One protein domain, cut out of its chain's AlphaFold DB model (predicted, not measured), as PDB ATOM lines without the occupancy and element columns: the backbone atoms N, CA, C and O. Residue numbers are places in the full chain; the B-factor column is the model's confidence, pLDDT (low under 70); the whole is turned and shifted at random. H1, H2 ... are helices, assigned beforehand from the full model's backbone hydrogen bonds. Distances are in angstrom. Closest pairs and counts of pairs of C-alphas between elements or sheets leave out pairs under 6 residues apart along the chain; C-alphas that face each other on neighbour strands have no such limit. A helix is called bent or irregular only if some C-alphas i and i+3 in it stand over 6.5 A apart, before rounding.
ATOM      1  N   HIS A  43     222.406 274.936 311.745       56.22
ATOM      2  CA  HIS A  43     223.161 273.943 312.505       56.22
ATOM      3  C   HIS A  43     222.746 273.954 313.979       56.22
ATOM      4  O   HIS A  43     223.087 273.034 314.714       56.22
ATOM      5  N   THR A  44     221.989 274.969 314.422       70.38
ATOM      6  CA  THR A  44     221.601 275.130 315.830       70.38
ATOM      7  C   THR A  44     220.111 274.843 316.021       70.38
ATOM      8  O   THR A  44     219.272 275.465 315.372       70.38
ATOM      9  N   PHE A  45     219.768 273.967 316.974       76.88
ATOM     10  CA  PHE A  45     218.388 273.621 317.365       76.88
ATOM     11  C   PHE A  45     217.478 274.852 317.539       76.88
ATOM     12  O   PHE A  45     216.342 274.865 317.072       76.88
ATOM     13  N   LYS A  46     218.014 275.936 318.118       77.25
ATOM     14  CA  LYS A  46     217.295 277.206 318.307       77.25
ATOM     15  C   LYS A  46     216.766 277.798 316.995       77.25
ATOM     16  O   LYS A  46     215.644 278.280 316.973       77.25
ATOM     17  N   GLN A  47     217.522 277.717 315.900       76.44
ATOM     18  CA  GLN A  47     217.104 278.252 314.598       76.44
ATOM     19  C   GLN A  47     216.033 277.394 313.933       76.44
ATOM     20  O   GLN A  47     215.116 277.946 313.335       76.44
ATOM     21  N   HIS A  48     216.100 276.066 314.080       79.94
ATOM     22  CA  HIS A  48     215.014 275.186 313.644       79.94
ATOM     23  C   HIS A  48     213.712 275.526 314.364       79.94
ATOM     24  O   HIS A  48     212.679 275.670 313.718       79.94
ATOM     25  N   ILE A  49     213.773 275.720 315.684       85.62
ATOM     26  CA  ILE A  49     212.615 276.143 316.473       85.62
ATOM     27  C   ILE A  49     212.111 277.511 316.007       85.62
ATOM     28  O   ILE A  49     210.914 277.657 315.785       85.62
ATOM     29  N   THR A  50     212.991 278.491 315.774       84.50
ATOM     30  CA  THR A  50     212.581 279.801 315.245       84.50
ATOM     31  C   THR A  50     211.885 279.677 313.889       84.50
ATOM     32  O   THR A  50     210.802 280.228 313.736       84.50
ATOM     33  N   ILE A  51     212.439 278.920 312.935       87.50
ATOM     34  CA  ILE A  51     211.823 278.710 311.613       87.50
ATOM     35  C   ILE A  51     210.453 278.037 311.754       87.50
ATOM     36  O   ILE A  51     209.486 278.495 311.151       87.50
ATOM     37  N   MET A  52     210.347 276.993 312.581       88.50
ATOM     38  CA  MET A  52     209.079 276.302 312.839       88.50
ATOM     39  C   MET A  52     208.037 277.242 313.450       88.50
ATOM     40  O   MET A  52     206.895 277.255 312.996       88.50
ATOM     41  N   ILE A  53     208.426 278.070 314.425       91.81
ATOM     42  CA  ILE A  53     207.547 279.085 315.021       91.81
ATOM     43  C   ILE A  53     207.111 280.095 313.960       91.81
ATOM     44  O   ILE A  53     205.924 280.381 313.853       91.81
ATOM     45  N   THR A  54     208.028 280.606 313.137       90.25
ATOM     46  CA  THR A  54     207.686 281.552 312.065       90.25
ATOM     47  C   THR A  54     206.696 280.940 311.073       90.25
ATOM     48  O   THR A  54     205.709 281.586 310.728       90.25
ATOM     49  N   MET A  55     206.899 279.686 310.653       88.94
ATOM     50  CA  MET A  55     205.962 278.981 309.771       88.94
ATOM     51  C   MET A  55     204.589 278.780 310.425       88.94
ATOM     52  O   MET A  55     203.573 278.964 309.761       88.94
ATOM     53  N   LEU A  56     204.546 278.454 311.722       91.38
ATOM     54  CA  LEU A  56     203.298 278.314 312.478       91.38
ATOM     55  C   LEU A  56     202.550 279.641 312.616       91.38
ATOM     56  O   LEU A  56     201.334 279.664 312.464       91.38
ATOM     57  N   VAL A  57     203.261 280.746 312.858       94.31
ATOM     58  CA  VAL A  57     202.662 282.087 312.923       94.31
ATOM     59  C   VAL A  57     202.070 282.470 311.570       94.31
ATOM     60  O   VAL A  57     200.920 282.892 311.522       94.31
ATOM     61  N   ILE A  58     202.806 282.268 310.470       92.50
ATOM     62  CA  ILE A  58     202.297 282.524 309.111       92.50
ATOM     63  C   ILE A  58     201.065 281.661 308.821       92.50
ATOM     64  O   ILE A  58     200.084 282.146 308.262       92.50
ATOM     65  N   LEU A  59     201.087 280.386 309.214       89.31
ATOM     66  CA  LEU A  59     199.930 279.515 309.050       89.31
ATOM     67  C   LEU A  59     198.731 280.051 309.842       89.31
ATOM     68  O   LEU A  59     197.658 280.196 309.272       89.31
ATOM     69  N   ALA A  60     198.915 280.393 311.119       92.19
ATOM     70  CA  ALA A  60     197.848 280.882 311.988       92.19
ATOM     71  C   ALA A  60     197.233 282.196 311.486       92.19
ATOM     72  O   ALA A  60     196.011 282.359 311.543       92.19
ATOM     73  N   THR A  61     198.044 283.117 310.958       92.75
ATOM     74  CA  THR A  61     197.544 284.381 310.397       92.75
ATOM     75  C   THR A  61     196.746 284.149 309.118       92.75
ATOM     76  O   THR A  61     195.638 284.669 309.001       92.75
ATOM     77  N   LEU A  62     197.243 283.320 308.195       90.44
ATOM     78  CA  LEU A  62     196.523 282.958 306.968       90.44
ATOM     79  C   LEU A  62     195.216 282.218 307.263       90.44
ATOM     80  O   LEU A  62     194.199 282.461 306.608       90.44
ATOM     81  N   TRP A  63     195.223 281.342 308.266       90.62
ATOM     82  CA  TRP A  63     194.036 280.601 308.678       90.62
ATOM     83  C   TRP A  63     192.989 281.530 309.289       90.62
ATOM     84  O   TRP A  63     191.835 281.505 308.873       90.62
ATOM     85  N   SER A  64     193.408 282.424 310.189       91.12
ATOM     86  CA  SER A  64     192.527 283.427 310.803       91.12
ATOM     87  C   SER A  64     191.923 284.370 309.760       91.12
ATOM     88  O   SER A  64     190.727 284.655 309.795       91.12
ATOM     89  N   PHE A  65     192.725 284.808 308.784       91.06
ATOM     90  CA  PHE A  65     192.254 285.633 307.673       91.06
ATOM     91  C   PHE A  65     191.234 284.891 306.797       91.06
ATOM     92  O   PHE A  65     190.201 285.454 306.438       91.06
ATOM     93  N   SER A  66     191.477 283.605 306.524       88.50
ATOM     94  CA  SER A  66     190.544 282.755 305.775       88.50
ATOM     95  C   SER A  66     189.217 282.571 306.513       88.50
ATOM     96  O   SER A  66     188.173 282.640 305.875       88.50
ATOM     97  N   VAL A  67     189.232 282.404 307.843       91.50
ATOM     98  CA  VAL A  67     188.007 282.344 308.664       91.50
ATOM     99  C   VAL A  67     187.223 283.648 308.571       91.50
ATOM    100  O   VAL A  67     186.026 283.618 308.300       91.50
ATOM    101  N   ALA A  68     187.883 284.792 308.761       91.44
ATOM    102  CA  ALA A  68     187.214 286.091 308.744       91.44
ATOM    103  C   ALA A  68     186.515 286.362 307.399       91.44
ATOM    104  O   ALA A  68     185.363 286.799 307.371       91.44
ATOM    105  N   LEU A  69     187.191 286.060 306.284       88.12
ATOM    106  CA  LEU A  69     186.622 286.223 304.947       88.12
ATOM    107  C   LEU A  69     185.559 285.172 304.624       88.12
ATOM    108  O   LEU A  69     184.542 285.519 304.030       88.12
ATOM    109  N   ALA A  70     185.747 283.919 305.050       87.38
ATOM    110  CA  ALA A  70     184.742 282.878 304.880       87.38
ATOM    111  C   ALA A  70     183.440 283.251 305.592       87.38
ATOM    112  O   ALA A  70     182.396 283.197 304.958       87.38
ATOM    113  N   SER A  71     183.487 283.688 306.855       88.12
ATOM    114  CA  SER A  71     182.285 284.089 307.600       88.12
ATOM    115  C   SER A  71     181.550 285.241 306.914       88.12
ATOM    116  O   SER A  71     180.348 285.154 306.684       88.12
ATOM    117  N   LYS A  72     182.282 286.283 306.497       89.12
ATOM    118  CA  LYS A  72     181.691 287.454 305.835       89.12
ATOM    119  C   LYS A  72     181.031 287.108 304.494       89.12
ATOM    120  O   LYS A  72     179.927 287.565 304.216       89.12
ATOM    121  N   GLU A  73     181.708 286.324 303.657       86.75
ATOM    122  CA  GLU A  73     181.200 285.941 302.332       86.75
ATOM    123  C   GLU A  73     180.129 284.839 302.407       86.75
ATOM    124  O   GLU A  73     179.308 284.693 301.501       86.75
ATOM    125  N   PHE A  74     180.124 284.041 303.477       84.12
ATOM    126  CA  PHE A  74     179.113 283.008 303.688       84.12
ATOM    127  C   PHE A  74     177.756 283.615 304.053       84.12
ATOM    128  O   PHE A  74     176.730 283.156 303.543       84.12
ATOM    129  N   ASP A  75     177.748 284.684 304.855       85.25
ATOM    130  CA  ASP A  75     176.531 285.432 305.188       85.25
ATOM    131  C   ASP A  75     175.914 286.104 303.955       85.25
ATOM    132  O   ASP A  75     174.691 286.140 303.812       85.25
ATOM    133  N   SER A  76     176.745 286.563 303.013       83.38
ATOM    134  CA  SER A  76     176.294 287.126 301.734       83.38
ATOM    135  C   SER A  76     175.929 286.070 300.681       83.38
ATOM    136  O   SER A  76     175.522 286.434 299.576       83.38
ATOM    137  N   LEU A  77     176.055 284.771 300.997       85.00
ATOM    138  CA  LEU A  77     175.841 283.645 300.070       85.00
ATOM    139  C   LEU A  77     176.651 283.764 298.767       85.00
ATOM    140  O   LEU A  77     176.246 283.265 297.714       85.00
ATOM    141  N   SER A  78     177.809 284.411 298.846       85.25
ATOM    142  CA  SER A  78     178.710 284.638 297.723       85.25
ATOM    143  C   SER A  78     179.381 283.333 297.295       85.25
ATOM    144  O   SER A  78     179.837 282.540 298.122       85.25
ATOM    145  N   SER A  79     179.513 283.101 295.985       79.19
ATOM    146  CA  SER A  79     180.241 281.935 295.460       79.19
ATOM    147  C   SER A  79     181.707 281.919 295.903       79.19
ATOM    148  O   SER A  79     182.303 280.849 296.049       79.19
ATOM    149  N   THR A  80     182.275 283.095 296.183       87.38
ATOM    150  CA  THR A  80     183.642 283.283 296.689       87.38
ATOM    151  C   THR A  80     183.831 282.686 298.085       87.38
ATOM    152  O   THR A  80     184.940 282.281 298.430       87.38
ATOM    153  N   ALA A  81     182.758 282.536 298.873       89.19
ATOM    154  CA  ALA A  81     182.812 281.890 300.184       89.19
ATOM    155  C   ALA A  81     183.359 280.457 300.100       89.19
ATOM    156  O   ALA A  81     184.094 280.028 300.984       89.19
ATOM    157  N   SER A  82     183.070 279.736 299.009       91.25
ATOM    158  CA  SER A  82     183.591 278.379 298.800       91.25
ATOM    159  C   SER A  82     185.122 278.342 298.708       91.25
ATOM    160  O   SER A  82     185.741 277.415 299.222       91.25
ATOM    161  N   LEU A  83     185.751 279.379 298.141       92.81
ATOM    162  CA  LEU A  83     187.209 279.478 298.035       92.81
ATOM    163  C   LEU A  83     187.848 279.705 299.408       92.81
ATOM    164  O   LEU A  83     188.795 279.008 299.767       92.81
ATOM    165  N   TRP A  84     187.296 280.627 300.203       92.69
ATOM    166  CA  TRP A  84     187.786 280.902 301.559       92.69
ATOM    167  C   TRP A  84     187.557 279.726 302.509       92.69
ATOM    168  O   TRP A  84     188.450 279.375 303.282       92.69
ATOM    169  N   LEU A  85     186.405 279.056 302.397       92.19
ATOM    170  CA  LEU A  85     186.151 277.788 303.079       92.19
ATOM    171  C   LEU A  85     187.161 276.723 302.649       92.19
ATOM    172  O   LEU A  85     187.684 276.010 303.501       92.19
ATOM    173  N   GLY A  86     187.494 276.650 301.361       93.31
ATOM    174  CA  GLY A  86     188.539 275.769 300.852       93.31
ATOM    175  C   GLY A  86     189.905 276.038 301.489       93.31
ATOM    176  O   GLY A  86     190.552 275.105 301.963       93.31
ATOM    177  N   CYS A  87     190.317 277.305 301.586       92.50
ATOM    178  CA  CYS A  87     191.543 277.708 302.285       92.50
ATOM    179  C   CYS A  87     191.528 277.320 303.773       92.50
ATOM    180  O   CYS A  87     192.559 276.934 304.323       92.50
ATOM    181  N   LEU A  88     190.358 277.375 304.415       93.12
ATOM    182  CA  LEU A  88     190.182 276.965 305.805       93.12
ATOM    183  C   LEU A  88     190.347 275.447 305.983       93.12
ATOM    184  O   LEU A  88     191.064 275.007 306.879       93.12
ATOM    185  N   VAL A  89     189.731 274.627 305.130       94.12
ATOM    186  CA  VAL A  89     189.749 273.159 305.295       94.12
ATOM    187  C   VAL A  89     190.912 272.459 304.576       94.12
ATOM    188  O   VAL A  89     191.184 271.285 304.836       94.12
ATOM    189  N   GLY A  90     191.638 273.166 303.708       94.12
ATOM    190  CA  GLY A  90     192.797 272.656 302.966       94.12
ATOM    191  C   GLY A  90     193.901 272.058 303.849       94.12
ATOM    192  O   GLY A  90     194.297 270.911 303.609       94.12
ATOM    193  N   PRO A  91     194.370 272.746 304.914       92.94
ATOM    194  CA  PRO A  91     195.370 272.202 305.838       92.94
ATOM    195  C   PRO A  91     194.967 270.860 306.462       92.94
ATOM    196  O   PRO A  91     195.795 269.951 306.558       92.94
ATOM    197  N   CYS A  92     193.685 270.684 306.803       94.00
ATOM    198  CA  CYS A  92     193.165 269.413 307.309       94.00
ATOM    199  C   CYS A  92     193.305 268.286 306.272       94.00
ATOM    200  O   CYS A  92     193.672 267.163 306.623       94.00
ATOM    201  N   GLY A  93     193.084 268.588 304.987       95.44
ATOM    202  CA  GLY A  93     193.294 267.645 303.883       95.44
ATOM    203  C   GLY A  93     194.760 267.231 303.745       95.44
ATOM    204  O   GLY A  93     195.069 266.047 303.587       95.44
ATOM    205  N   VAL A  94     195.687 268.182 303.900       94.56
ATOM    206  CA  VAL A  94     197.134 267.903 303.899       94.56
ATOM    207  C   VAL A  94     197.525 266.980 305.054       94.56
ATOM    208  O   VAL A  94     198.290 266.037 304.843       94.56
ATOM    209  N   TRP A  95     197.002 267.205 306.262       94.94
ATOM    210  CA  TRP A  95     197.269 266.328 307.407       94.94
ATOM    211  C   TRP A  95     196.707 264.922 307.217       94.94
ATOM    212  O   TRP A  95     197.408 263.952 307.518       94.94
ATOM    213  N   ALA A  96     195.497 264.796 306.669       95.62
ATOM    214  CA  ALA A  96     194.917 263.501 306.323       95.62
ATOM    215  C   ALA A  96     195.813 262.751 305.324       95.62
ATOM    216  O   ALA A  96     196.197 261.605 305.570       95.62
ATOM    217  N   ARG A  97     196.251 263.425 304.252       96.00
ATOM    218  CA  ARG A  97     197.189 262.851 303.273       96.00
ATOM    219  C   ARG A  97     198.525 262.480 303.902       96.00
ATOM    220  O   ARG A  97     199.043 261.405 303.617       96.00
ATOM    221  N   TRP A  98     199.089 263.327 304.763       94.38
ATOM    222  CA  TRP A  98     200.341 263.029 305.465       94.38
ATOM    223  C   TRP A  98     200.211 261.794 306.356       94.38
ATOM    224  O   TRP A  98     201.113 260.955 306.387       94.38
ATOM    225  N   HIS A  99     199.087 261.649 307.054       94.44
ATOM    226  CA  HIS A  99     198.821 260.469 307.864       94.44
ATOM    227  C   HIS A  99     198.722 259.209 306.996       94.44
ATOM    228  O   HIS A  99     199.381 258.215 307.295       94.44
ATOM    229  N   LEU A 100     197.973 259.271 305.889       92.88
ATOM    230  CA  LEU A 100     197.854 258.166 304.933       92.88
ATOM    231  C   LEU A 100     199.202 257.812 304.301       92.88
ATOM    232  O   LEU A 100     199.534 256.635 304.199       92.88
ATOM    233  N   ALA A 101     200.030 258.801 303.961       92.75
ATOM    234  CA  ALA A 101     201.353 258.590 303.378       92.75
ATOM    235  C   ALA A 101     202.284 257.761 304.280       92.75
ATOM    236  O   ALA A 101     203.168 257.076 303.774       92.75
ATOM    237  N   LYS A 102     202.052 257.716 305.602       91.38
ATOM    238  CA  LYS A 102     202.781 256.815 306.519       91.38
ATOM    239  C   LYS A 102     202.531 255.331 306.238       91.38
ATOM    240  O   LYS A 102     203.199 254.492 306.841       91.38
ATOM    241  N   LEU A 103     201.547 254.992 305.407       89.25
ATOM    242  CA  LEU A 103     201.262 253.631 304.950       89.25
ATOM    243  C   LEU A 103     202.058 253.262 303.690       89.25
ATOM    244  O   LEU A 103     202.175 252.077 303.372       89.25
ATOM    245  N   ASN A 104     202.644 254.240 302.991       88.88
ATOM    246  CA  ASN A 104     203.486 253.982 301.827       88.88
ATOM    247  C   ASN A 104     204.701 253.137 302.237       88.88
ATOM    248  O   ASN A 104     205.376 253.435 303.221       88.88
ATOM    249  N   GLY A 105     204.957 252.048 301.508       82.50
ATOM    250  CA  GLY A 105     206.088 251.150 301.766       82.50
ATOM    251  C   GLY A 105     205.910 250.162 302.929       82.50
ATOM    252  O   GLY A 105     206.750 249.278 303.098       82.50
ATOM    253  N   LYS A 106     204.817 250.237 303.707       83.50
ATOM    254  CA  LYS A 106     204.540 249.264 304.788       83.50
ATOM    255  C   LYS A 106     204.004 247.924 304.276       83.50
ATOM    256  O   LYS A 106     204.187 246.899 304.933       83.50
ATOM    257  N   GLY A 107     203.401 247.921 303.088       76.81
ATOM    258  CA  GLY A 107     202.674 246.772 302.555       76.81
ATOM    259  C   GLY A 107     201.313 246.561 303.234       76.81
ATOM    260  O   GLY A 107     200.972 247.213 304.218       76.81
ATOM    261  N   LEU A 108     200.520 245.653 302.674       76.31
ATOM    262  CA  LEU A 108     199.187 245.256 303.111       76.31
ATOM    263  C   LEU A 108     199.244 243.999 303.996       76.31
ATOM    264  O   LEU A 108     199.895 243.000 303.667       76.31
ATOM    265  N   GLY A 109     198.500 244.041 305.105       71.56
ATOM    266  CA  GLY A 109     198.307 242.923 306.034       71.56
ATOM    267  C   GLY A 109     199.504 242.618 306.946       71.56
ATOM    268  O   GLY A 109     200.588 243.177 306.807       71.56
ATOM    269  N   LYS A 110     199.317 241.674 307.885       65.50
ATOM    270  CA  LYS A 110     200.336 241.289 308.890       65.50
ATOM    271  C   LYS A 110     201.636 240.738 308.284       65.50
ATOM    272  O   LYS A 110     202.680 240.819 308.916       65.50
ATOM    273  N   LYS A 111     201.582 240.195 307.062       71.56
ATOM    274  CA  LYS A 111     202.752 239.669 306.337       71.56
ATOM    275  C   LYS A 111     203.491 240.732 305.508       71.56
ATOM    276  O   LYS A 111     204.533 240.423 304.939       71.56
ATOM    277  N   GLY A 112     202.973 241.963 305.415       70.62
ATOM    278  CA  GLY A 112     203.569 243.021 304.595       70.62
ATOM    279  C   GLY A 112     203.638 242.651 303.110       70.62
ATOM    280  O   GLY A 112     204.677 242.835 302.478       70.62
ATOM    281  N   SER A 113     202.554 242.098 302.554       72.56
ATOM    282  CA  SER A 113     202.448 241.841 301.110       72.56
ATOM    283  C   SER A 113     202.337 243.170 300.348       72.56
ATOM    284  O   SER A 113     201.965 244.175 300.937       72.56
ATOM    285  N   LEU A 114     202.663 243.242 299.054       80.44
ATOM    286  CA  LEU A 114     202.546 244.487 298.262       80.44
ATOM    287  C   LEU A 114     203.299 245.720 298.824       80.44
ATOM    288  O   LEU A 114     202.873 246.851 298.622       80.44
ATOM    289  N   LYS A 115     204.464 245.554 299.468       84.44
ATOM    290  CA  LYS A 115     205.313 246.700 299.891       84.44
ATOM    291  C   LYS A 115     205.711 247.643 298.754       84.44
ATOM    292  O   LYS A 115     206.019 248.802 299.000       84.44
ATOM    293  N   TRP A 116     205.707 247.139 297.522       86.50
ATOM    294  CA  TRP A 116     205.981 247.926 296.325       86.50
ATOM    295  C   TRP A 116     204.879 248.950 296.013       86.50
ATOM    296  O   TRP A 116     205.139 249.893 295.274       86.50
ATOM    297  N   LEU A 117     203.666 248.771 296.552       89.88
ATOM    298  CA  LEU A 117     202.522 249.637 296.299       89.88
ATOM    299  C   LEU A 117     202.494 250.807 297.303       89.88
ATOM    300  O   LEU A 117     202.476 250.569 298.517       89.88
ATOM    301  N   PRO A 118     202.416 252.068 296.842       93.50
ATOM    302  CA  PRO A 118     202.191 253.226 297.710       93.50
ATOM    303  C   PRO A 118     200.735 253.285 298.210       93.50
ATOM    304  O   PRO A 118     199.900 254.046 297.722       93.50
ATOM    305  N   VAL A 119     200.405 252.436 299.189       93.12
ATOM    306  CA  VAL A 119     199.031 252.257 299.704       93.12
ATOM    307  C   VAL A 119     198.425 253.559 300.227       93.12
ATOM    308  O   VAL A 119     197.236 253.803 300.038       93.12
ATOM    309  N   GLY A 120     199.222 254.401 300.875       94.00
ATOM    310  CA  GLY A 120     198.796 255.693 301.397       94.00
ATOM    311  C   GLY A 120     198.360 256.656 300.302       94.00
ATOM    312  O   GLY A 120     197.246 257.172 300.355       94.00
ATOM    313  N   THR A 121     199.210 256.858 299.293       95.69
ATOM    314  CA  THR A 121     198.918 257.739 298.148       95.69
ATOM    315  C   THR A 121     197.726 257.220 297.345       95.69
ATOM    316  O   THR A 121     196.802 257.977 297.049       95.69
ATOM    317  N   PHE A 122     197.695 255.910 297.079       95.44
ATOM    318  CA  PHE A 122     196.557 255.241 296.449       95.44
ATOM    319  C   PHE A 122     195.249 255.510 297.201       95.44
ATOM    320  O   PHE A 122     194.279 255.996 296.621       95.44
ATOM    321  N   SER A 123     195.237 255.232 298.507       94.75
ATOM    322  CA  SER A 123     194.040 255.370 299.340       94.75
ATOM    323  C   SER A 123     193.589 256.822 299.433       94.75
ATOM    324  O   SER A 123     192.395 257.084 299.359       94.75
ATOM    325  N   ALA A 124     194.521 257.773 299.539       96.69
ATOM    326  CA  ALA A 124     194.202 259.196 299.579       96.69
ATOM    327  C   ALA A 124     193.464 259.651 298.309       96.69
ATOM    328  O   ALA A 124     192.428 260.307 298.406       96.69
ATOM    329  N   ASN A 125     193.939 259.239 297.130       97.06
ATOM    330  CA  ASN A 125     193.311 259.579 295.851       97.06
ATOM    331  C   ASN A 125     191.940 258.915 295.680       97.06
ATOM    332  O   ASN A 125     190.978 259.581 295.296       97.06
ATOM    333  N   VAL A 126     191.831 257.621 295.998       95.88
ATOM    334  CA  VAL A 126     190.564 256.884 295.885       95.88
ATOM    335  C   VAL A 126     189.525 257.435 296.855       95.88
ATOM    336  O   VAL A 126     188.411 257.737 296.433       95.88
ATOM    337  N   LEU A 127     189.881 257.630 298.128       96.50
ATOM    338  CA  LEU A 127     188.970 258.188 299.130       96.50
ATOM    339  C   LEU A 127     188.527 259.603 298.759       96.50
ATOM    340  O   LEU A 127     187.340 259.901 298.864       96.50
ATOM    341  N   ALA A 128     189.441 260.453 298.280       96.75
ATOM    342  CA  ALA A 128     189.100 261.809 297.860       96.75
ATOM    343  C   ALA A 128     188.060 261.810 296.736       96.75
ATOM    344  O   ALA A 128     187.044 262.494 296.838       96.75
ATOM    345  N   ALA A 129     188.276 260.999 295.700       96.00
ATOM    346  CA  ALA A 129     187.355 260.893 294.575       96.00
ATOM    347  C   ALA A 129     185.991 260.306 294.976       96.00
ATOM    348  O   ALA A 129     184.955 260.799 294.533       96.00
ATOM    349  N   CYS A 130     185.972 259.289 295.845       95.06
ATOM    350  CA  CYS A 130     184.726 258.688 296.328       95.06
ATOM    351  C   CYS A 130     183.906 259.680 297.161       95.06
ATOM    352  O   CYS A 130     182.700 259.811 296.958       95.06
ATOM    353  N   LEU A 131     184.561 260.401 298.077       95.75
ATOM    354  CA  LEU A 131     183.910 261.424 298.894       95.75
ATOM    355  C   LEU A 131     183.408 262.588 298.036       95.75
ATOM    356  O   LEU A 131     182.295 263.049 298.261       95.75
ATOM    357  N   MET A 132     184.174 263.014 297.028       95.88
ATOM    358  CA  MET A 132     183.754 264.055 296.085       95.88
ATOM    359  C   MET A 132     182.498 263.625 295.318       95.88
ATOM    360  O   MET A 132     181.512 264.352 295.288       95.88
ATOM    361  N   ALA A 133     182.470 262.400 294.783       93.81
ATOM    362  CA  ALA A 133     181.286 261.873 294.104       93.81
ATOM    363  C   ALA A 133     180.056 261.824 295.032       93.81
ATOM    364  O   ALA A 133     178.965 262.250 294.645       93.81
ATOM    365  N   ALA A 134     180.228 261.352 296.272       93.19
ATOM    366  CA  ALA A 134     179.149 261.281 297.255       93.19
ATOM    367  C   ALA A 134     178.617 262.674 297.639       93.19
ATOM    368  O   ALA A 134     177.406 262.901 297.612       93.19
ATOM    369  N   LEU A 135     179.505 263.624 297.947       94.25
ATOM    370  CA  LEU A 135     179.131 264.998 298.298       94.25
ATOM    371  C   LEU A 135     178.423 265.705 297.141       94.25
ATOM    372  O   LEU A 135     177.392 266.340 297.360       94.25
ATOM    373  N   SER A 136     178.902 265.526 295.912       92.12
ATOM    374  CA  SER A 136     178.266 266.060 294.707       92.12
ATOM    375  C   SER A 136     176.826 265.557 294.520       92.12
ATOM    376  O   SER A 136     175.944 266.325 294.125       92.12
ATOM    377  N   ILE A 137     176.537 264.291 294.840       91.50
ATOM    378  CA  ILE A 137     175.167 263.744 294.794       91.50
ATOM    379  C   ILE A 137     174.296 264.358 295.881       91.50
ATOM    380  O   ILE A 137     173.186 264.808 295.593       91.50
ATOM    381  N   ILE A 138     174.791 264.395 297.119       90.69
ATOM    382  CA  ILE A 138     174.050 264.975 298.245       90.69
ATOM    383  C   ILE A 138     173.765 266.456 297.960       90.69
ATOM    384  O   ILE A 138     172.656 266.929 298.195       90.69
ATOM    385  N   SER A 139     174.718 267.168 297.354       91.94
ATOM    386  CA  SER A 139     174.578 268.571 296.956       91.94
ATOM    387  C   SER A 139     173.467 268.778 295.932       91.94
ATOM    388  O   SER A 139     172.647 269.689 296.076       91.94
ATOM    389  N   LYS A 140     173.363 267.877 294.948       88.38
ATOM    390  CA  LYS A 140     172.244 267.858 293.996       88.38
ATOM    391  C   LYS A 140     170.906 267.515 294.656       88.38
ATOM    392  O   LYS A 140     169.889 268.054 294.236       88.38
ATOM    393  N   ALA A 141     170.891 266.631 295.654       88.38
ATOM    394  CA  ALA A 141     169.666 266.211 296.333       88.38
ATOM    395  C   ALA A 141     169.106 267.290 297.275       88.38
ATOM    396  O   ALA A 141     167.909 267.556 297.247       88.38
ATOM    397  N   VAL A 142     169.964 267.928 298.076       91.19
ATOM    398  CA  VAL A 142     169.579 268.999 299.014       91.19
ATOM    399  C   VAL A 142     169.281 270.304 298.271       91.19
ATOM    400  O   VAL A 142     168.374 271.039 298.645       91.19
ATOM    401  N   ASN A 143     170.040 270.596 297.209       89.31
ATOM    402  CA  ASN A 143     169.847 271.722 296.291       89.31
ATOM    403  C   ASN A 143     169.762 273.128 296.936       89.31
ATOM    404  O   ASN A 143     169.235 274.055 296.325       89.31
ATOM    405  N   THR A 144     170.320 273.339 298.133       91.88
ATOM    406  CA  THR A 144     170.376 274.672 298.760       91.88
ATOM    407  C   THR A 144     171.694 275.387 298.461       91.88
ATOM    408  O   THR A 144     172.755 274.764 298.391       91.88
ATOM    409  N   THR A 145     171.655 276.715 298.314       90.31
ATOM    410  CA  THR A 145     172.851 277.536 298.031       90.31
ATOM    411  C   THR A 145     173.911 277.399 299.123       90.31
ATOM    412  O   THR A 145     175.078 277.173 298.818       90.31
ATOM    413  N   LYS A 146     173.501 277.439 300.401       90.25
ATOM    414  CA  LYS A 146     174.404 277.256 301.553       90.25
ATOM    415  C   LYS A 146     175.133 275.917 301.494       90.25
ATOM    416  O   LYS A 146     176.349 275.867 301.644       90.25
ATOM    417  N   PHE A 147     174.398 274.835 301.239       92.50
ATOM    418  CA  PHE A 147     174.983 273.503 301.181       92.50
ATOM    419  C   PHE A 147     175.940 273.351 299.992       92.50
ATOM    420  O   PHE A 147     177.029 272.810 300.160       92.50
ATOM    421  N   LYS A 148     175.593 273.905 298.822       93.50
ATOM    422  CA  LYS A 148     176.487 273.940 297.651       93.50
ATOM    423  C   LYS A 148     177.799 274.662 297.951       93.50
ATOM    424  O   LYS A 148     178.856 274.155 297.596       93.50
ATOM    425  N   ILE A 149     177.747 275.808 298.631       93.56
ATOM    426  CA  ILE A 149     178.945 276.564 299.028       93.56
ATOM    427  C   ILE A 149     179.847 275.723 299.944       93.56
ATOM    428  O   ILE A 149     181.054 275.656 299.708       93.56
ATOM    429  N   ILE A 150     179.267 275.053 300.949       94.00
ATOM    430  CA  ILE A 150     180.012 274.185 301.874       94.00
ATOM    431  C   ILE A 150     180.645 273.014 301.123       94.00
ATOM    432  O   ILE A 150     181.844 272.779 301.263       94.00
ATOM    433  N   VAL A 151     179.862 272.297 300.311       95.81
ATOM    434  CA  VAL A 151     180.350 271.150 299.534       95.81
ATOM    435  C   VAL A 151     181.479 271.567 298.602       95.81
ATOM    436  O   VAL A 151     182.538 270.952 298.646       95.81
ATOM    437  N   ASN A 152     181.308 272.653 297.845       95.00
ATOM    438  CA  ASN A 152     182.346 273.153 296.946       95.00
ATOM    439  C   ASN A 152     183.628 273.517 297.707       95.00
ATOM    440  O   ASN A 152     184.722 273.212 297.240       95.00
ATOM    441  N   GLY A 153     183.514 274.126 298.893       95.00
ATOM    442  CA  GLY A 153     184.673 274.428 299.735       95.00
ATOM    443  C   GLY A 153     185.382 273.173 300.254       95.00
ATOM    444  O   GLY A 153     186.610 273.106 300.235       95.00
ATOM    445  N   VAL A 154     184.631 272.146 300.664       96.88
ATOM    446  CA  VAL A 154     185.185 270.853 301.109       96.88
ATOM    447  C   VAL A 154     185.849 270.099 299.957       96.88
ATOM    448  O   VAL A 154     186.952 269.575 300.124       96.88
ATOM    449  N   GLU A 155     185.215 270.063 298.789       96.44
ATOM    450  CA  GLU A 155     185.754 269.427 297.587       96.44
ATOM    451  C   GLU A 155     187.039 270.122 297.123       96.44
ATOM    452  O   GLU A 155     188.063 269.464 296.936       96.44
ATOM    453  N   PHE A 156     187.015 271.453 297.015       94.88
ATOM    454  CA  PHE A 156     188.160 272.245 296.569       94.88
ATOM    455  C   PHE A 156     189.315 272.234 297.579       94.88
ATOM    456  O   PHE A 156     190.465 271.994 297.212       94.88
ATOM    457  N   GLY A 157     189.021 272.472 298.858       95.75
ATOM    458  CA  GLY A 157     190.025 272.566 299.912       95.75
ATOM    459  C   GLY A 157     190.478 271.205 300.417       95.75
ATOM    460  O   GLY A 157     191.608 270.784 300.178       95.75
ATOM    461  N   PHE A 158     189.602 270.515 301.149       97.06
ATOM    462  CA  PHE A 158     189.956 269.309 301.895       97.06
ATOM    463  C   PHE A 158     190.281 268.151 300.950       97.06
ATOM    464  O   PHE A 158     191.382 267.605 301.015       97.06
ATOM    465  N   LEU A 159     189.362 267.797 300.044       97.38
ATOM    466  CA  LEU A 159     189.559 266.669 299.126       97.38
ATOM    467  C   LEU A 159     190.627 266.981 298.069       97.38
ATOM    468  O   LEU A 159     191.453 266.117 297.766       97.38
ATOM    469  N   GLY A 160     190.681 268.227 297.589       95.56
ATOM    470  CA  GLY A 160     191.744 268.712 296.709       95.56
ATOM    471  C   GLY A 160     193.137 268.546 297.320       95.56
ATOM    472  O   GLY A 160     194.013 267.963 296.690       95.56
ATOM    473  N   CYS A 161     193.333 268.970 298.573       95.75
ATOM    474  CA  CYS A 161     194.621 268.854 299.271       95.75
ATOM    475  C   CYS A 161     194.924 267.444 299.813       95.75
ATOM    476  O   CYS A 161     196.097 267.105 300.037       95.75
ATOM    477  N   MET A 162     193.883 266.636 300.050       96.75
ATOM    478  CA  MET A 162     194.009 265.232 300.447       96.75
ATOM    479  C   MET A 162     194.434 264.347 299.273       96.75
ATOM    480  O   MET A 162     195.225 263.427 299.464       96.75
ATOM    481  N   SER A 163     193.937 264.618 298.066       96.56
ATOM    482  CA  SER A 163     194.392 263.953 296.843       96.56
ATOM    483  C   SER A 163     195.727 264.523 296.348       96.56
ATOM    484  O   SER A 163     196.182 265.589 296.763       96.56
ATOM    485  N   THR A 164     196.413 263.788 295.478       96.12
ATOM    486  CA  THR A 164     197.649 264.245 294.848       96.12
ATOM    487  C   THR A 164     197.935 263.512 293.541       96.12
ATOM    488  O   THR A 164     198.007 262.284 293.477       96.12
ATOM    489  N   VAL A 165     198.169 264.293 292.486       93.69
ATOM    490  CA  VAL A 165     198.701 263.789 291.211       93.69
ATOM    491  C   VAL A 165     200.229 263.836 291.208       93.69
ATOM    492  O   VAL A 165     200.869 262.942 290.669       93.69
ATOM    493  N   SER A 166     200.841 264.838 291.846       90.50
ATOM    494  CA  SER A 166     202.295 265.029 291.824       90.50
ATOM    495  C   SER A 166     203.051 263.899 292.523       90.50
ATOM    496  O   SER A 166     203.992 263.350 291.949       90.50
ATOM    497  N   THR A 167     202.623 263.497 293.725       92.44
ATOM    498  CA  THR A 167     203.236 262.363 294.435       92.44
ATOM    499  C   THR A 167     203.012 261.059 293.672       92.44
ATOM    500  O   THR A 167     203.955 260.298 293.489       92.44
ATOM    501  N   PHE A 168     201.804 260.849 293.144       93.75
ATOM    502  CA  PHE A 168     201.478 259.695 292.305       93.75
ATOM    503  C   PHE A 168     202.401 259.586 291.078       93.75
ATOM    504  O   PHE A 168     202.985 258.532 290.826       93.75
ATOM    505  N   VAL A 169     202.588 260.680 290.334       92.50
ATOM    506  CA  VAL A 169     203.465 260.713 289.153       92.50
ATOM    507  C   VAL A 169     204.919 260.440 289.537       92.50
ATOM    508  O   VAL A 169     205.592 259.672 288.847       92.50
ATOM    509  N   ALA A 170     205.400 261.008 290.647       90.94
ATOM    510  CA  ALA A 170     206.752 260.756 291.142       90.94
ATOM    511  C   ALA A 170     206.966 259.281 291.530       90.94
ATOM    512  O   ALA A 170     208.003 258.703 291.208       90.94
ATOM    513  N   GLU A 171     205.978 258.642 292.160       92.75
ATOM    514  CA  GLU A 171     206.016 257.217 292.516       92.75
ATOM    515  C   GLU A 171     206.022 256.313 291.274       92.75
ATOM    516  O   GLU A 171     206.824 255.381 291.185       92.75
ATOM    517  N   VAL A 172     205.167 256.600 290.284       91.88
ATOM    518  CA  VAL A 172     205.140 255.880 288.996       91.88
ATOM    519  C   VAL A 172     206.477 256.025 288.271       91.88
ATOM    520  O   VAL A 172     207.014 255.039 287.757       91.88
ATOM    521  N   TYR A 173     207.033 257.238 288.248       90.25
ATOM    522  CA  TYR A 173     208.341 257.506 287.662       90.25
ATOM    523  C   TYR A 173     209.439 256.707 288.370       90.25
ATOM    524  O   TYR A 173     210.171 255.970 287.713       90.25
ATOM    525  N   ALA A 174     209.499 256.759 289.703       89.44
ATOM    526  CA  ALA A 174     210.486 256.024 290.492       89.44
ATOM    527  C   ALA A 174     210.411 254.502 290.264       89.44
ATOM    528  O   ALA A 174     211.441 253.840 290.116       89.44
ATOM    529  N   MET A 175     209.207 253.931 290.167       91.00
ATOM    530  CA  MET A 175     209.027 252.504 289.861       91.00
ATOM    531  C   MET A 175     209.500 252.130 288.455       91.00
ATOM    532  O   MET A 175     210.090 251.068 288.255       91.00
ATOM    533  N   ARG A 176     209.268 252.996 287.467       87.88
ATOM    534  CA  ARG A 176     209.705 252.732 286.095       87.88
ATOM    535  C   ARG A 176     211.216 252.902 285.932       87.88
ATOM    536  O   ARG A 176     211.835 252.054 285.299       87.88
ATOM    537  N   SER A 177     211.805 253.926 286.548       87.69
ATOM    538  CA  SER A 177     213.255 254.176 286.517       87.69
ATOM    539  C   SER A 177     214.060 253.139 287.303       87.69
ATOM    540  O   SER A 177     215.205 252.871 286.965       87.69
ATOM    541  N   SER A 178     213.458 252.488 288.303       88.00
ATOM    542  CA  SER A 178     214.069 251.370 289.041       88.00
ATOM    543  C   SER A 178     213.943 250.011 288.334       88.00
ATOM    544  O   SER A 178     214.123 248.973 288.967       88.00
ATOM    545  N   GLY A 179     213.600 249.985 287.040       89.38
ATOM    546  CA  GLY A 179     213.553 248.756 286.240       89.38
ATOM    547  C   GLY A 179     212.299 247.898 286.436       89.38
ATOM    548  O   GLY A 179     212.271 246.756 285.990       89.38
ATOM    549  N   HIS A 180     211.239 248.428 287.061       89.44
ATOM    550  CA  HIS A 180     209.988 247.698 287.306       89.44
ATOM    551  C   HIS A 180     208.787 248.309 286.546       89.44
ATOM    552  O   HIS A 180     207.792 248.706 287.168       89.44
ATOM    553  N   PRO A 181     208.810 248.369 285.197       89.88
ATOM    554  CA  PRO A 181     207.773 249.043 284.409       89.88
ATOM    555  C   PRO A 181     206.384 248.407 284.562       89.88
ATOM    556  O   PRO A 181     205.388 249.127 284.558       89.88
ATOM    557  N   GLY A 182     206.300 247.087 284.764       91.50
ATOM    558  CA  GLY A 182     205.026 246.394 284.990       91.50
ATOM    559  C   GLY A 182     204.328 246.833 286.282       91.50
ATOM    560  O   GLY A 182     203.120 247.057 286.283       91.50
ATOM    561  N   ARG A 183     205.087 247.047 287.368       91.75
ATOM    562  CA  ARG A 183     204.549 247.573 288.637       91.75
ATOM    563  C   ARG A 183     204.080 249.015 288.490       91.75
ATOM    564  O   ARG A 183     203.011 249.357 288.985       91.75
ATOM    565  N   ALA A 184     204.843 249.831 287.764       92.00
ATOM    566  CA  ALA A 184     204.467 251.209 287.467       92.00
ATOM    567  C   ALA A 184     203.148 251.279 286.676       92.00
ATOM    568  O   ALA A 184     202.261 252.054 287.031       92.00
ATOM    569  N   LEU A 185     202.992 250.435 285.646       93.12
ATOM    570  CA  LEU A 185     201.766 250.363 284.848       93.12
ATOM    571  C   LEU A 185     200.577 249.856 285.672       93.12
ATOM    572  O   LEU A 185     199.506 250.459 285.623       93.12
ATOM    573  N   ALA A 186     200.765 248.789 286.453       93.94
ATOM    574  CA  ALA A 186     199.725 248.260 287.328       93.94
ATOM    575  C   ALA A 186     199.268 249.313 288.347       93.94
ATOM    576  O   ALA A 186     198.073 249.543 288.494       93.94
ATOM    577  N   TYR A 187     200.204 250.012 288.999       94.62
ATOM    578  CA  TYR A 187     199.877 251.070 289.955       94.62
ATOM    579  C   TYR A 187     199.126 252.240 289.315       94.62
ATOM    580  O   TYR A 187     198.116 252.690 289.859       94.62
ATOM    581  N   ALA A 188     199.589 252.714 288.156       94.75
ATOM    582  CA  ALA A 188     198.921 253.785 287.424       94.75
ATOM    583  C   ALA A 188     197.491 253.393 287.040       94.75
ATOM    584  O   ALA A 188     196.548 254.141 287.290       94.75
ATOM    585  N   THR A 189     197.333 252.180 286.516       94.69
ATOM    586  CA  THR A 189     196.037 251.632 286.116       94.69
ATOM    587  C   THR A 189     195.101 251.507 287.314       94.69
ATOM    588  O   THR A 189     193.978 251.995 287.261       94.69
ATOM    589  N   LEU A 190     195.567 250.933 288.427       94.31
ATOM    590  CA  LEU A 190     194.771 250.797 289.649       94.31
ATOM    591  C   LEU A 190     194.344 252.158 290.203       94.31
ATOM    592  O   LEU A 190     193.180 252.331 290.558       94.31
ATOM    593  N   THR A 191     195.258 253.127 290.254       94.19
ATOM    594  CA  THR A 191     194.992 254.459 290.822       94.19
ATOM    595  C   THR A 191     194.002 255.264 289.982       94.19
ATOM    596  O   THR A 191     193.263 256.060 290.545       94.19
ATOM    597  N   ILE A 192     193.947 255.054 288.663       94.00
ATOM    598  CA  ILE A 192     193.008 255.752 287.765       94.00
ATOM    599  C   ILE A 192     191.671 255.008 287.669       94.00
ATOM    600  O   ILE A 192     190.610 255.623 287.783       94.00
ATOM    601  N   LEU A 193     191.701 253.686 287.478       95.56
ATOM    602  CA  LEU A 193     190.483 252.901 287.279       95.56
ATOM    603  C   LEU A 193     189.660 252.769 288.558       95.56
ATOM    604  O   LEU A 193     188.436 252.828 288.480       95.56
ATOM    605  N   SER A 194     190.290 252.621 289.729       94.50
ATOM    606  CA  SER A 194     189.533 252.408 290.973       94.50
ATOM    607  C   SER A 194     188.607 253.592 291.298       94.50
ATOM    608  O   SER A 194     187.412 253.359 291.478       94.50
ATOM    609  N   PRO A 195     189.076 254.859 291.301       93.44
ATOM    610  CA  PRO A 195     188.196 256.015 291.467       93.44
ATOM    611  C   PRO A 195     187.117 256.124 290.393       93.44
ATOM    612  O   PRO A 195     185.988 256.484 290.707       93.44
ATOM    613  N   PHE A 196     187.444 255.813 289.135       92.81
ATOM    614  CA  PHE A 196     186.491 255.904 288.030       92.81
ATOM    615  C   PHE A 196     185.336 254.909 288.191       92.81
ATOM    616  O   PHE A 196     184.168 255.294 288.109       92.81
ATOM    617  N   VAL A 197     185.657 253.642 288.474       94.69
ATOM    618  CA  VAL A 197     184.662 252.583 288.691       94.69
ATOM    619  C   VAL A 197     183.809 252.911 289.909       94.69
ATOM    620  O   VAL A 197     182.585 252.942 289.807       94.69
ATOM    621  N   ILE A 198     184.436 253.214 291.049       93.50
ATOM    622  CA  ILE A 198     183.705 253.484 292.291       93.50
ATOM    623  C   ILE A 198     182.869 254.763 292.166       93.50
ATOM    624  O   ILE A 198     181.699 254.761 292.540       93.50
ATOM    625  N   GLY A 199     183.413 255.835 291.588       90.94
ATOM    626  CA  GLY A 199     182.682 257.082 291.353       90.94
ATOM    627  C   GLY A 199     181.466 256.882 290.447       90.94
ATOM    628  O   GLY A 199     180.380 257.368 290.756       90.94
ATOM    629  N   THR A 200     181.605 256.096 289.376       90.00
ATOM    630  CA  THR A 200     180.480 255.739 288.491       90.00
ATOM    631  C   THR A 200     179.412 254.932 289.232       90.00
ATOM    632  O   THR A 200     178.219 255.203 289.088       90.00
ATOM    633  N   LEU A 201     179.814 253.973 290.070       90.56
ATOM    634  CA  LEU A 201     178.880 253.223 290.917       90.56
ATOM    635  C   LEU A 201     178.131 254.155 291.879       90.56
ATOM    636  O   LEU A 201     176.907 254.094 291.966       90.56
ATOM    637  N   ILE A 202     178.844 255.075 292.530       89.81
ATOM    638  CA  ILE A 202     178.255 256.073 293.428       89.81
ATOM    639  C   ILE A 202     177.220 256.938 292.685       89.81
ATOM    640  O   ILE A 202     176.123 257.133 293.199       89.81
ATOM    641  N   PHE A 203     177.504 257.391 291.459       85.25
ATOM    642  CA  PHE A 203     176.557 258.190 290.664       85.25
ATOM    643  C   PHE A 203     175.347 257.413 290.140       85.25
ATOM    644  O   PHE A 203     174.259 257.978 290.031       85.25
ATOM    645  N   THR A 204     175.512 256.139 289.798       84.50
ATOM    646  CA  THR A 204     174.442 255.344 289.174       84.50
ATOM    647  C   THR A 204     173.390 254.866 290.173       84.50
ATOM    648  O   THR A 204     172.215 254.784 289.811       84.50
ATOM    649  N   VAL A 205     173.765 254.609 291.430       81.50
ATOM    650  CA  VAL A 205     172.842 254.122 292.473       81.50
ATOM    651  C   VAL A 205     171.640 255.066 292.704       81.50
ATOM    652  O   VAL A 205     170.506 254.605 292.562       81.50
ATOM    653  N   PRO A 206     171.812 256.378 292.972       74.44
ATOM    654  CA  PRO A 206     170.680 257.282 293.202       74.44
ATOM    655  C   PRO A 206     169.812 257.513 291.961       74.44
ATOM    656  O   PRO A 206     168.600 257.689 292.085       74.44
ATOM    657  N   VAL A 207     170.418 257.525 290.766       71.88
ATOM    658  CA  VAL A 207     169.685 257.708 289.501       71.88
ATOM    659  C   VAL A 207     168.744 256.535 289.261       71.88
ATOM    660  O   VAL A 207     167.591 256.743 288.896       71.88
ATOM    661  N   ARG A 208     169.202 255.305 289.516       66.62
ATOM    662  CA  ARG A 208     168.343 254.127 289.376       66.62
ATOM    663  C   ARG A 208     167.203 254.136 290.381       66.62
ATOM    664  O   ARG A 208     166.077 253.901 289.974       66.62
ATOM    665  N   ILE A 209     167.461 254.471 291.644       69.31
ATOM    666  CA  ILE A 209     166.412 254.509 292.675       69.31
ATOM    667  C   ILE A 209     165.287 255.485 292.291       69.31
ATOM    668  O   ILE A 209     164.125 255.119 292.396       69.31
ATOM    669  N   LYS A 210     165.612 256.670 291.754       62.38
ATOM    670  CA  LYS A 210     164.602 257.643 291.294       62.38
ATOM    671  C   LYS A 210     163.785 257.205 290.074       62.38
ATOM    672  O   LYS A 210     162.731 257.776 289.849       62.38
ATOM    673  N   HIS A 211     164.272 256.257 289.273       53.19
ATOM    674  CA  HIS A 211     163.533 255.729 288.120       53.19
ATOM    675  C   HIS A 211     162.609 254.550 288.475       53.19
ATOM    676  O   HIS A 211     161.798 254.169 287.637       53.19
ATOM    677  N   TYR A 212     162.732 253.969 289.676       46.47
ATOM    678  CA  TYR A 212     161.894 252.853 290.146       46.47
ATOM    679  C   TYR A 212     160.767 253.273 291.113       46.47
ATOM    680  O   TYR A 212     159.961 252.424 291.487       46.47
ATOM    681  N   THR A 213     160.715 254.545 291.517       42.75
ATOM    682  CA  THR A 213     159.607 255.180 292.264       42.75
ATOM    683  C   THR A 213     158.821 256.100 291.357       42.75
ATOM    684  O   THR A 213     157.577 256.061 291.427       42.75
TER     685      THR A 213
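What this domain is: This is residues 43 to 213 of the 213 residues of an uncharacterized protein of Apostasia shenzhenica (UniProt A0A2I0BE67). The longest helix, H6, is one side of a flat, loose fan in which H6, H3, H4, the bent H2 and H1 follow one another; the short H5 makes a hairpin with H6. Residues 43 to 58 and 208 to 213 stick out. The printed part has 171 residues with six named helices, H1 to H6 in order, and no named strand: all helix. It is loose, with a radius of gyration of the C-alphas of 19.8 A and spans of 64 by 55 by 28 A.

Where its parts are: H6, residues 181 to 212, is 46.4 A long, ending at C-alpha 212 (161.894, 252.853, 290.146). H3, residues 119 to 142, measures 33.9 A; H4, residues 145 to 162, 24.6 A; H5, residues 166 to 177, 16.3 A. H1, residues 45 to 75, 45.2 A, begins at C-alpha 45 (218.388, 273.621, 317.365). H2, residues 81 to 101, was assigned as one helix by its hydrogen bonds but is bent, with C-alphas 88 and 91 7.0 A apart; its arms are H2a, 81 to 88, 10.5 A, and H2b, 91 to 101, 15.1 A.

How they stand to each other: Residues 191 to 203 of H6 touch H3, closest at C-alphas 195 and 126, 5.1 A. H3 and H4 form a hairpin at 6 degrees, a shallow tilt, C-alphas 128 and 159 being closest at 5.0 A. With H2b they make an up-and-down bundle, each running against the one before. H2a touches H4, closest at C-alphas 86 and 157, 3.7 A; H1 and H6 are apart. Every O i to N i+4 pair is within hydrogen-bond range in H1, H2a, H2b, H3 and H5; H4 has 12 of 14, H6 25 of 28.

The domain as a whole: C-alphas 43 and 213 are farthest apart, 69.3 A. The printed part has no cut; the link from H2 to H3 is long. Residues 43, 110 and 208 to 213 have pLDDT under 70.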